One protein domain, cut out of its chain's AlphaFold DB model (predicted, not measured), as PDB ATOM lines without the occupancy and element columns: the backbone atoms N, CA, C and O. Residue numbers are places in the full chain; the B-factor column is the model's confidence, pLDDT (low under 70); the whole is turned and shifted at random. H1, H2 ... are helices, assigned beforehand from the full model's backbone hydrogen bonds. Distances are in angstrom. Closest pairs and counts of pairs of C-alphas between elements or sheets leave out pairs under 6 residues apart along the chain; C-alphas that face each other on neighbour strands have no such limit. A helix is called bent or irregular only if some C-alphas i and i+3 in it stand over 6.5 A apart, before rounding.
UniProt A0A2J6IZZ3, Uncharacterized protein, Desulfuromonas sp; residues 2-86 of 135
ATOM      1  N   VAL A   2      78.729  47.180  75.083       53.22
ATOM      2  CA  VAL A   2      79.387  46.090  75.849       53.22
ATOM      3  C   VAL A   2      80.754  46.513  76.417       53.22
ATOM      4  O   VAL A   2      81.069  46.208  77.561       53.22
ATOM      5  N   SER A   3      81.520  47.319  75.676       52.81
ATOM      6  CA  SER A   3      82.784  47.905  76.147       52.81
ATOM      7  C   SER A   3      82.630  48.941  77.271       52.81
ATOM      8  O   SER A   3      83.571  49.149  78.026       52.81
ATOM      9  N   GLY A   4      81.463  49.585  77.394       53.81
ATOM     10  CA  GLY A   4      81.167  50.549  78.462       53.81
ATOM     11  C   GLY A   4      80.693  49.877  79.753       53.81
ATOM     12  O   GLY A   4      81.013  50.350  80.839       53.81
ATOM     13  N   LEU A   5      79.996  48.741  79.635       54.16
ATOM     14  CA  LEU A   5      79.594  47.885  80.760       54.16
ATOM     15  C   LEU A   5      80.780  47.126  81.378       54.16
ATOM     16  O   LEU A   5      80.792  46.903  82.579       54.16
ATOM     17  N   ALA A   6      81.789  46.772  80.578       52.62
ATOM     18  CA  ALA A   6      83.000  46.091  81.048       52.62
ATOM     19  C   ALA A   6      84.044  47.031  81.696       52.62
ATOM     20  O   ALA A   6      85.100  46.571  82.120       52.62
ATOM     21  N   GLY A   7      83.780  48.344  81.735       54.09
ATOM     22  CA  GLY A   7      84.722  49.388  82.150       54.09
ATOM     23  C   GLY A   7      84.497  49.957  83.557       54.09
ATOM     24  O   GLY A   7      84.682  51.163  83.743       54.09
ATOM     25  N   GLU A   8      84.082  49.151  84.539       47.81
ATOM     26  CA  GLU A   8      84.105  49.589  85.945       47.81
ATOM     27  C   GLU A   8      85.558  49.904  86.356       47.81
ATOM     28  O   GLU A   8      86.420  49.044  86.160       47.81
ATOM     29  N   PRO A   9      85.889  51.116  86.863       55.22
ATOM     30  CA  PRO A   9      85.050  52.096  87.565       55.22
ATOM     31  C   PRO A   9      85.020  53.497  86.896       55.22
ATOM     32  O   PRO A   9      85.024  54.521  87.579       55.22
ATOM     33  N   ASN A  10      85.020  53.575  85.559       58.09
ATOM     34  CA  ASN A  10      85.209  54.836  84.823       58.09
ATOM     35  C   ASN A  10      83.898  55.479  84.320       58.09
ATOM     36  O   ASN A  10      82.860  54.826  84.200       58.09
ATOM     37  N   GLY A  11      83.950  56.773  83.959       57.66
ATOM     38  CA  GLY A  11      82.810  57.576  83.468       57.66
ATOM     39  C   GLY A  11      82.030  56.977  82.282       57.66
ATOM     40  O   GLY A  11      80.850  57.281  82.102       57.66
ATOM     41  N   LEU A  12      82.643  56.048  81.541       55.94
ATOM     42  CA  LEU A  12      82.029  55.260  80.462       55.94
ATOM     43  C   LEU A  12      80.843  54.398  80.937       55.94
ATOM     44  O   LEU A  12      79.854  54.262  80.209       55.94
ATOM     45  N   TYR A  13      80.907  53.852  82.157       59.12
ATOM     46  CA  TYR A  13      79.825  53.051  82.739       59.12
ATOM     47  C   TYR A  13      78.593  53.916  83.033       59.12
ATOM     48  O   TYR A  13      77.475  53.572  82.650       59.12
ATOM     49  N   LYS A  14      78.801  55.098  83.626       59.22
ATOM     50  CA  LYS A  14      77.721  56.049  83.939       59.22
ATOM     51  C   LYS A  14      77.046  56.588  82.674       59.22
ATOM     52  O   LYS A  14      75.821  56.645  82.630       59.22
ATOM     53  N   GLY A  15      77.821  56.902  81.631       58.91
ATOM     54  CA  GLY A  15      77.281  57.307  80.327       58.91
ATOM     55  C   GLY A  15      76.444  56.207  79.667       58.91
ATOM     56  O   GLY A  15      75.343  56.465  79.190       58.91
ATOM     57  N   THR A  16      76.906  54.954  79.723       60.34
ATOM     58  CA  THR A  16      76.167  53.807  79.165       60.34
ATOM     59  C   THR A  16      74.875  53.526  79.943       60.34
ATOM     60  O   THR A  16      73.832  53.286  79.337       60.34
ATOM     61  N   MET A  17      74.901  53.617  81.276       59.72
ATOM     62  CA  MET A  17      73.702  53.453  82.108       59.72
ATOM     63  C   MET A  17      72.683  54.583  81.907       59.72
ATOM     64  O   MET A  17      71.482  54.317  81.908       59.72
ATOM     65  N   ALA A  18      73.129  55.817  81.647       59.44
ATOM     66  CA  ALA A  18      72.241  56.931  81.306       59.44
ATOM     67  C   ALA A  18      71.534  56.751  79.944       59.44
ATOM     68  O   ALA A  18      70.413  57.231  79.772       59.44
ATOM     69  N   MET A  19      72.141  56.024  78.997       57.88
ATOM     70  CA  MET A  19      71.494  55.664  77.725       57.88
ATOM     71  C   MET A  19      70.482  54.532  77.866       57.88
ATOM     72  O   MET A  19      69.481  54.530  77.165       57.88
ATOM     73  N   VAL A  20      70.744  53.548  78.729       60.69
ATOM     74  CA  VAL A  20      69.893  52.350  78.845       60.69
ATOM     75  C   VAL A  20      68.725  52.572  79.809       60.69
ATOM     76  O   VAL A  20      67.629  52.077  79.551       60.69
ATOM     77  N   ALA A  21      68.950  53.316  80.897       56.94
ATOM     78  CA  ALA A  21      67.989  53.515  81.985       56.94
ATOM     79  C   ALA A  21      67.880  54.978  82.474       56.94
ATOM     80  O   ALA A  21      67.244  55.229  83.495       56.94
ATOM     81  N   GLY A  22      68.503  55.943  81.786       62.84
ATOM     82  CA  GLY A  22      68.434  57.375  82.115       62.84
ATOM     83  C   GLY A  22      67.561  58.188  81.150       62.84
ATOM     84  O   GLY A  22      66.746  57.641  80.411       62.84
ATOM     85  N   ASN A  23      67.753  59.512  81.132       63.38
ATOM     86  CA  ASN A  23      66.928  60.467  80.368       63.38
ATOM     87  C   ASN A  23      66.950  60.224  78.835       63.38
ATOM     88  O   ASN A  23      66.030  60.606  78.120       63.38
ATOM     89  N   TYR A  24      67.970  59.520  78.323       64.44
ATOM     90  CA  TYR A  24      68.128  59.202  76.895       64.44
ATOM     91  C   TYR A  24      67.605  57.805  76.500       64.44
ATOM     92  O   TYR A  24      67.727  57.406  75.340       64.44
ATOM     93  N   ALA A  25      66.982  57.068  77.430       67.19
ATOM     94  CA  ALA A  25      66.495  55.707  77.194       67.19
ATOM     95  C   ALA A  25      65.409  55.616  76.116       67.19
ATOM     96  O   ALA A  25      65.406  54.672  75.330       67.19
ATOM     97  N   ILE A  26      64.521  56.609  76.021       70.62
ATOM     98  CA  ILE A  26      63.506  56.654  74.957       70.62
ATOM     99  C   ILE A  26      64.185  56.771  73.591       70.62
ATOM    100  O   ILE A  26      63.814  56.055  72.660       70.62
ATOM    101  N   SER A  27      65.221  57.606  73.475       69.81
ATOM    102  CA  SER A  27      65.945  57.762  72.213       69.81
ATOM    103  C   SER A  27      66.673  56.498  71.788       69.81
ATOM    104  O   SER A  27      66.670  56.139  70.612       69.81
ATOM    105  N   PHE A  28      67.235  55.780  72.752       69.62
ATOM    106  CA  PHE A  28      67.900  54.516  72.493       69.62
ATOM    107  C   PHE A  28      66.909  53.401  72.106       69.62
ATOM    108  O   PHE A  28      67.014  52.797  71.039       69.62
ATOM    109  N   TRP A  29      65.892  53.140  72.926       76.12
ATOM    110  CA  TRP A  29      64.969  52.025  72.683       76.12
ATOM    111  C   TRP A  29      64.026  52.267  71.502       76.12
ATOM    112  O   TRP A  29      63.756  51.347  70.728       76.12
ATOM    113  N   PHE A  30      63.524  53.490  71.334       77.44
ATOM    114  CA  PHE A  30      62.555  53.789  70.283       77.44
ATOM    115  C   PHE A  30      63.223  54.202  68.965       77.44
ATOM    116  O   PHE A  30      62.935  53.613  67.923       77.44
ATOM    117  N   PHE A  31      64.129  55.185  68.974       76.44
ATOM    118  CA  PHE A  31      64.712  55.679  67.720       76.44
ATOM    119  C   PHE A  31      65.824  54.774  67.175       76.44
ATOM    120  O   PHE A  31      65.894  54.564  65.965       76.44
ATOM    121  N   GLU A  32      66.664  54.199  68.032       74.50
ATOM    122  CA  GLU A  32      67.785  53.367  67.576       74.50
ATOM    123  C   GLU A  32      67.379  51.898  67.397       74.50
ATOM    124  O   GLU A  32      67.499  51.350  66.302       74.50
ATOM    125  N   ILE A  33      66.834  51.266  68.441       80.00
ATOM    126  CA  ILE A  33      66.478  49.839  68.398       80.00
ATOM    127  C   ILE A  33      65.207  49.611  67.566       80.00
ATOM    128  O   ILE A  33      65.204  48.791  66.645       80.00
ATOM    129  N   PHE A  34      64.114  50.321  67.866       84.69
ATOM    130  CA  PHE A  34      62.849  50.083  67.171       84.69
ATOM    131  C   PHE A  34      62.854  50.630  65.738       84.69
ATOM    132  O   PHE A  34      62.696  49.853  64.797       84.69
ATOM    133  N   LEU A  35      63.081  51.932  65.545       83.12
ATOM    134  CA  LEU A  35      63.045  52.554  64.213       83.12
ATOM    135  C   LEU A  35      64.266  52.235  63.346       83.12
ATOM    136  O   LEU A  35      64.125  52.152  62.127       83.12
ATOM    137  N   GLY A  36      65.443  52.040  63.944       81.94
ATOM    138  CA  GLY A  36      66.668  51.765  63.196       81.94
ATOM    139  C   GLY A  36      66.910  50.299  62.859       81.94
ATOM    140  O   GLY A  36      67.600  50.020  61.880       81.94
ATOM    141  N   MET A  37      66.333  49.362  63.620       84.12
ATOM    142  CA  MET A  37      66.610  47.932  63.449       84.12
ATOM    143  C   MET A  37      65.346  47.078  63.336       84.12
ATOM    144  O   MET A  37      65.158  46.421  62.314       84.12
ATOM    145  N   LEU A  38      64.466  47.086  64.342       88.19
ATOM    146  CA  LEU A  38      63.309  46.178  64.371       88.19
ATOM    147  C   LEU A  38      62.295  46.478  63.263       88.19
ATOM    148  O   LEU A  38      61.863  45.561  62.568       88.19
ATOM    149  N   LEU A  39      61.922  47.747  63.084       87.56
ATOM    150  CA  LEU A  39      60.916  48.160  62.110       87.56
ATOM    151  C   LEU A  39      61.395  47.939  60.660       87.56
ATOM    152  O   LEU A  39      60.658  47.303  59.903       87.56
ATOM    153  N   PRO A  40      62.610  48.359  60.246       86.12
ATOM    154  CA  PRO A  40      63.106  48.076  58.902       86.12
ATOM    155  C   PRO A  40      63.261  46.580  58.636       86.12
ATOM    156  O   PRO A  40      62.922  46.129  57.547       86.12
ATOM    157  N   LEU A  41      63.722  45.801  59.623       87.44
ATOM    158  CA  LEU A  41      63.866  44.350  59.489       87.44
ATOM    159  C   LEU A  41      62.505  43.669  59.301       87.44
ATOM    160  O   LEU A  41      62.355  42.844  58.401       87.44
ATOM    161  N   ALA A  42      61.504  44.042  60.102       88.38
ATOM    162  CA  ALA A  42      60.144  43.530  59.963       88.38
ATOM    163  C   ALA A  42      59.559  43.876  58.586       88.38
ATOM    164  O   ALA A  42      59.037  42.997  57.900       88.38
ATOM    165  N   LEU A  43      59.716  45.127  58.139       86.31
ATOM    166  CA  LEU A  43      59.280  45.557  56.811       86.31
ATOM    167  C   LEU A  43      60.001  44.799  55.696       86.31
ATOM    168  O   LEU A  43      59.361  44.418  54.725       86.31
ATOM    169  N   PHE A  44      61.300  44.534  55.834       85.44
ATOM    170  CA  PHE A  44      62.071  43.797  54.833       85.44
ATOM    171  C   PHE A  44      61.608  42.339  54.710       85.44
ATOM    172  O   PHE A  44      61.471  41.822  53.603       85.44
ATOM    173  N   ILE A  45      61.311  41.690  55.841       86.69
ATOM    174  CA  ILE A  45      60.773  40.323  55.870       86.69
ATOM    175  C   ILE A  45      59.361  40.284  55.267       86.69
ATOM    176  O   ILE A  45      59.053  39.380  54.492       86.69
ATOM    177  N   MET A  46      58.511  41.268  55.581       85.06
ATOM    178  CA  MET A  46      57.127  41.334  55.093       85.06
ATOM    179  C   MET A  46      57.011  41.752  53.620       85.06
ATOM    180  O   MET A  46      56.096  41.303  52.933       85.06
ATOM    181  N   ALA A  47      57.910  42.604  53.122       82.69
ATOM    182  CA  ALA A  47      57.874  43.126  51.754       82.69
ATOM    183  C   ALA A  47      58.167  42.062  50.683       82.69
ATOM    184  O   ALA A  47      57.708  42.188  49.544       82.69
ATOM    185  N   GLY A  48      58.948  41.031  51.027       75.38
ATOM    186  CA  GLY A  48      59.444  40.055  50.057       75.38
ATOM    187  C   GLY A  48      60.276  40.705  48.936       75.38
ATOM    188  O   GLY A  48      60.858  41.772  49.115       75.38
ATOM    189  N   LYS A  49      60.349  40.062  47.758       69.25
ATOM    190  CA  LYS A  49      61.112  40.567  46.590       69.25
ATOM    191  C   LYS A  49      60.330  41.529  45.690       69.25
ATOM    192  O   LYS A  49      60.927  42.175  44.833       69.25
ATOM    193  N   GLU A  50      59.011  41.599  45.834       75.00
ATOM    194  CA  GLU A  50      58.151  42.247  44.834       75.00
ATOM    195  C   GLU A  50      57.689  43.649  45.245       75.00
ATOM    196  O   GLU A  50      57.422  44.488  44.381       75.00
ATOM    197  N   ASN A  51      57.658  43.964  46.545       82.62
ATOM    198  CA  ASN A  51      57.156  45.253  47.009       82.62
ATOM    199  C   ASN A  51      58.258  46.322  47.115       82.62
ATOM    200  O   ASN A  51      58.776  46.624  48.193       82.62
ATOM    201  N   ARG A  52      58.568  46.952  45.976       83.12
ATOM    202  CA  ARG A  52      59.556  48.046  45.885       83.12
ATOM    203  C   ARG A  52      59.232  49.230  46.803       83.12
ATOM    204  O   ARG A  52      60.149  49.858  47.322       83.12
ATOM    205  N   ALA A  53      57.949  49.527  47.025       86.19
ATOM    206  CA  ALA A  53      57.535  50.638  47.880       86.19
ATOM    207  C   ALA A  53      57.867  50.365  49.354       86.19
ATOM    208  O   ALA A  53      58.436  51.224  50.025       86.19
ATOM    209  N   MET A  54      57.594  49.153  49.848       83.56
ATOM    210  CA  MET A  54      57.966  48.770  51.213       83.56
ATOM    211  C   MET A  54      59.484  48.708  51.403       83.56
ATOM    212  O   MET A  54      59.978  49.141  52.442       83.56
ATOM    213  N   MET A  55      60.235  48.241  50.398       85.44
ATOM    214  CA  MET A  55      61.702  48.260  50.445       85.44
ATOM    215  C   MET A  55      62.258  49.688  50.506       85.44
ATOM    216  O   MET A  55      63.189  49.944  51.269       85.44
ATOM    217  N   PHE A  56      61.674  50.625  49.752       88.44
ATOM    218  CA  PHE A  56      62.054  52.037  49.812       88.44
ATOM    219  C   PHE A  56      61.791  52.629  51.201       88.44
ATOM    220  O   PHE A  56      62.689  53.224  51.790       88.44
ATOM    221  N   VAL A  57      60.602  52.391  51.765       88.94
ATOM    222  CA  VAL A  57      60.253  52.849  53.119       88.94
ATOM    223  C   VAL A  57      61.198  52.251  54.166       88.94
ATOM    224  O   VAL A  57      61.705  52.984  55.013       88.94
ATOM    225  N   ALA A  58      61.506  50.954  54.083       86.69
ATOM    226  CA  ALA A  58      62.456  50.299  54.981       86.69
ATOM    227  C   ALA A  58      63.868  50.906  54.880       86.69
ATOM    228  O   ALA A  58      64.509  51.145  55.903       86.69
ATOM    229  N   ALA A  59      64.340  51.209  53.666       86.62
ATOM    230  CA  ALA A  59      65.626  51.868  53.451       86.62
ATOM    231  C   ALA A  59      65.647  53.295  54.024       86.62
ATOM    232  O   ALA A  59      66.602  53.670  54.703       86.62
ATOM    233  N   SER A  60      64.585  54.081  53.815       88.62
ATOM    234  CA  SER A  60      64.462  55.423  54.400       88.62
ATOM    235  C   SER A  60      64.459  55.388  55.930       88.62
ATOM    236  O   SER A  60      65.131  56.197  56.567       88.62
ATOM    237  N   LEU A  61      63.755  54.426  56.531       87.06
ATOM    238  CA  LEU A  61      63.736  54.233  57.983       87.06
ATOM    239  C   LEU A  61      65.114  53.843  58.527       87.06
ATOM    240  O   LEU A  61      65.536  54.382  59.548       87.06
ATOM    241  N   MET A  62      65.854  52.989  57.813       85.88
ATOM    242  CA  MET A  62      67.244  52.682  58.158       85.88
ATOM    243  C   MET A  62      68.130  53.932  58.151       85.88
ATOM    244  O   MET A  62      68.898  54.121  59.091       85.88
ATOM    245  N   PHE A  63      68.009  54.817  57.154       87.81
ATOM    246  CA  PHE A  63      68.763  56.081  57.141       87.81
ATOM    247  C   PHE A  63      68.486  56.934  58.384       87.81
ATOM    248  O   PHE A  63      69.419  57.467  58.987       87.81
ATOM    249  N   ILE A  64      67.219  57.021  58.798       86.00
ATOM    250  CA  ILE A  64      66.821  57.733  60.018       86.00
ATOM    251  C   ILE A  64      67.438  57.060  61.254       86.00
ATOM    252  O   ILE A  64      68.031  57.738  62.092       86.00
ATOM    253  N   GLY A  65      67.380  55.730  61.351       83.19
ATOM    254  CA  GLY A  65      67.987  54.979  62.452       83.19
ATOM    255  C   GLY A  65      69.498  55.182  62.578       83.19
ATOM    256  O   GLY A  65      70.005  55.428  63.671       83.19
ATOM    257  N   VAL A  66      70.221  55.148  61.455       84.62
ATOM    258  CA  VAL A  66      71.672  55.400  61.413       84.62
ATOM    259  C   VAL A  66      72.003  56.822  61.869       84.62
ATOM    260  O   VAL A  66      72.995  57.029  62.572       84.62
ATOM    261  N   PHE A  67      71.170  57.805  61.514       84.19
ATOM    262  CA  PHE A  67      71.323  59.170  62.008       84.19
ATOM    263  C   PHE A  67      71.193  59.232  63.535       84.19
ATOM    264  O   PHE A  67      72.074  59.783  64.194       84.19
ATOM    265  N   PHE A  68      70.161  58.607  64.114       80.56
ATOM    266  CA  PHE A  68      69.984  58.568  65.570       80.56
ATOM    267  C   PHE A  68      71.095  57.798  66.289       80.56
ATOM    268  O   PHE A  68      71.552  58.250  67.333       80.56
ATOM    269  N   MET A  69      71.614  56.713  65.707       77.19
ATOM    270  CA  MET A  69      72.782  56.003  66.240       77.19
ATOM    271  C   MET A  69      74.005  56.933  66.343       77.19
ATOM    272  O   MET A  69      74.724  56.934  67.344       77.19
ATOM    273  N   ARG A  70      74.240  57.763  65.318       80.94
ATOM    274  CA  ARG A  70      75.324  58.757  65.334       80.94
ATOM    275  C   ARG A  70      75.050  59.887  66.318       80.94
ATOM    276  O   ARG A  70      75.961  60.281  67.038       80.94
ATOM    277  N   TYR A  71      73.814  60.366  66.388       78.25
ATOM    278  CA  TYR A  71      73.407  61.414  67.317       78.25
ATOM    279  C   TYR A  71      73.565  60.982  68.783       78.25
ATOM    280  O   TYR A  71      74.219  61.672  69.562       78.25
ATOM    281  N   ASN A  72      73.071  59.790  69.132       72.44
ATOM    282  CA  ASN A  72      73.198  59.196  70.463       72.44
ATOM    283  C   ASN A  72      74.671  59.007  70.862       72.44
ATOM    284  O   ASN A  72      75.049  59.315  71.991       72.44
ATOM    285  N   MET A  73      75.522  58.557  69.928       74.00
ATOM    286  CA  MET A  73      76.966  58.436  70.158       74.00
ATOM    287  C   MET A  73      77.620  59.791  70.460       74.00
ATOM    288  O   MET A  73      78.460  59.871  71.356       74.00
ATOM    289  N   VAL A  74      77.258  60.842  69.719       79.25
ATOM    290  CA  VAL A  74      77.820  62.187  69.910       79.25
ATOM    291  C   VAL A  74      77.377  62.778  71.245       79.25
ATOM    292  O   VAL A  74      78.239  63.222  71.999       79.25
ATOM    293  N   ILE A  75      76.081  62.718  71.576       73.44
ATOM    294  CA  ILE A  75      75.575  63.217  72.865       73.44
ATOM    295  C   ILE A  75      76.300  62.529  74.009       73.44
ATOM    296  O   ILE A  75      76.839  63.190  74.884       73.44
ATOM    297  N   VAL A  76      76.375  61.202  73.994       66.88
ATOM    298  CA  VAL A  76      76.987  60.470  75.108       66.88
ATOM    299  C   VAL A  76      78.483  60.716  75.189       66.88
ATOM    300  O   VAL A  76      79.020  60.807  76.290       66.88
ATOM    301  N   GLY A  77      79.147  60.910  74.050       66.81
ATOM    302  CA  GLY A  77      80.531  61.371  74.013       66.81
ATOM    303  C   GLY A  77      80.730  62.752  74.649       66.81
ATOM    304  O   GLY A  77      81.774  62.985  75.246       66.81
ATOM    305  N   GLN A  78      79.739  63.642  74.561       67.31
ATOM    306  CA  GLN A  78      79.769  64.977  75.170       67.31
ATOM    307  C   GLN A  78      79.321  64.985  76.638       67.31
ATOM    308  O   GLN A  78      79.787  65.807  77.420       67.31
ATOM    309  N   THR A  79      78.430  64.073  77.025       61.78
ATOM    310  CA  THR A  79      77.908  63.960  78.391       61.78
ATOM    311  C   THR A  79      78.891  63.253  79.338       61.78
ATOM    312  O   THR A  79      78.799  63.415  80.557       61.78
ATOM    313  N   ILE A  80      79.847  62.474  78.815       58.84
ATOM    314  CA  ILE A  80      80.928  61.906  79.629       58.84
ATOM    315  C   ILE A  80      81.894  63.024  80.012       58.84
ATOM    316  O   ILE A  80      82.713  63.477  79.215       58.84
ATOM    317  N   ASP A  81      81.810  63.436  81.271       54.97
ATOM    318  CA  ASP A  81      82.694  64.446  81.819       54.97
ATOM    319  C   ASP A  81      84.145  63.922  81.897       54.97
ATOM    320  O   ASP A  81      84.442  62.941  82.599       54.97
ATOM    321  N   VAL A  82      85.060  64.584  81.179       52.94
ATOM    322  CA  VAL A  82      86.509  64.292  81.172       52.94
ATOM    323  C   VAL A  82      87.082  64.376  82.596       52.94
ATOM    324  O   VAL A  82      88.020  63.650  82.941       52.94
ATOM    325  N   TYR A  83      86.459  65.187  83.461       48.38
ATOM    326  CA  TYR A  83      86.872  65.403  84.847       48.38
ATOM    327  C   TYR A  83      86.557  64.239  85.800       48.38
ATOM    328  O   TYR A  83      87.117  64.183  86.898       48.38
ATOM    329  N   SER A  84      85.751  63.254  85.381       48.59
ATOM    330  CA  SER A  84      85.503  62.037  86.174       48.59
ATOM    331  C   SER A  84      86.769  61.194  86.400       48.59
ATOM    332  O   SER A  84      86.832  60.426  87.357       48.59
ATOM    333  N   SER A  85      87.792  61.381  85.557       47.84
ATOM    334  CA  SER A  85      89.100  60.725  85.662       47.84
ATOM    335  C   SER A  85      90.052  61.356  86.692       47.84
ATOM    336  O   SER A  85      91.042  60.730  87.062       47.84
ATOM    337  N   ILE A  86      89.759  62.570  87.183       51.41
ATOM    338  CA  ILE A  86      90.677  63.374  88.020       51.41
ATOM    339  C   ILE A  86      90.173  63.547  89.464       51.41
ATOM    340  O   ILE A  86      90.733  64.321  90.235       51.41
TER     341      ILE A  86
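AT A GLANCE: This is residues 2 to 86 of the 135 residues of an uncharacterized protein of Desulfuromonas sp (UniProt A0A2J6IZZ3). A long helical hairpin makes the rod: H4 runs most of its length and the two arms of the bent helix H3 run back beside it. Away from the hairpin's turn, H2 slants past the end of H4 with the small H1 on it, and H5 lies beyond H4. The 85 printed residues, with five named helices, H1 to H5 in order, and no named strand, are all helix in class. The whole is loose, with a radius of gyration of the C-alphas of 16.4 A and spans of 58 by 19 by 19 A.

IN THESE COORDINATES: Find C-alpha 52 at (59.556, 48.046, 45.885); from there H4, residues 52 to 79, runs 40.6 A to C-alpha 79 at (77.908, 63.960, 78.391). Before it, H3, residues 25 to 47, was assigned as one helix by its hydrogen bonds but is bent, with C-alphas 36 and 39 6.9 A apart; its arms are H3a, residues 25 to 36, 14.5 A, and H3b, residues 39 to 47, 11.9 A. H2, residues 11 to 21, spans 15.4 A. H1 is residues 2 to 5, 5.2 A, and H5 residues 82 to 85, 6.3 A.

HOW THE PARTS SIT: Look along H4: H3b forms a hairpin with it, a shallow tilt of 14 degrees, opposite ways, closest at C-alphas of Pro 40 and Ala 58, 4.6 A. H3a touches H4 with residues 61 to 72 of H4 alone, closest at C-alphas of Gly 36 and Gly 65, 3.6 A. H2 touches H4 at a steep tilt of 42 degrees, C-alphas of Gly 15 and Val 76 being closest at 6.1 A. H2 and H3a touch only at the corner. H1 touches H2, C-alphas of Gly 4 and Tyr 13 being 5.1 A apart. H5 is close to H2 but not clearly touching. Every O i to N i+4 pair is within hydrogen-bond range in H2, H3b and H4, against 6 of 8 in H3a; H1 and H5 are too short for one.

THE WHOLE: The C-alphas of Glu 50 and Ile 86, the farthest apart, are 58.0 A from each other. The printed part has no cut, and the four links are tight. Residues 48 to 53 stand free. The model's mean pLDDT over the printed part is 71.7, under 70 at residues 2 to 25, 27 to 28, 49 and 76 to 86.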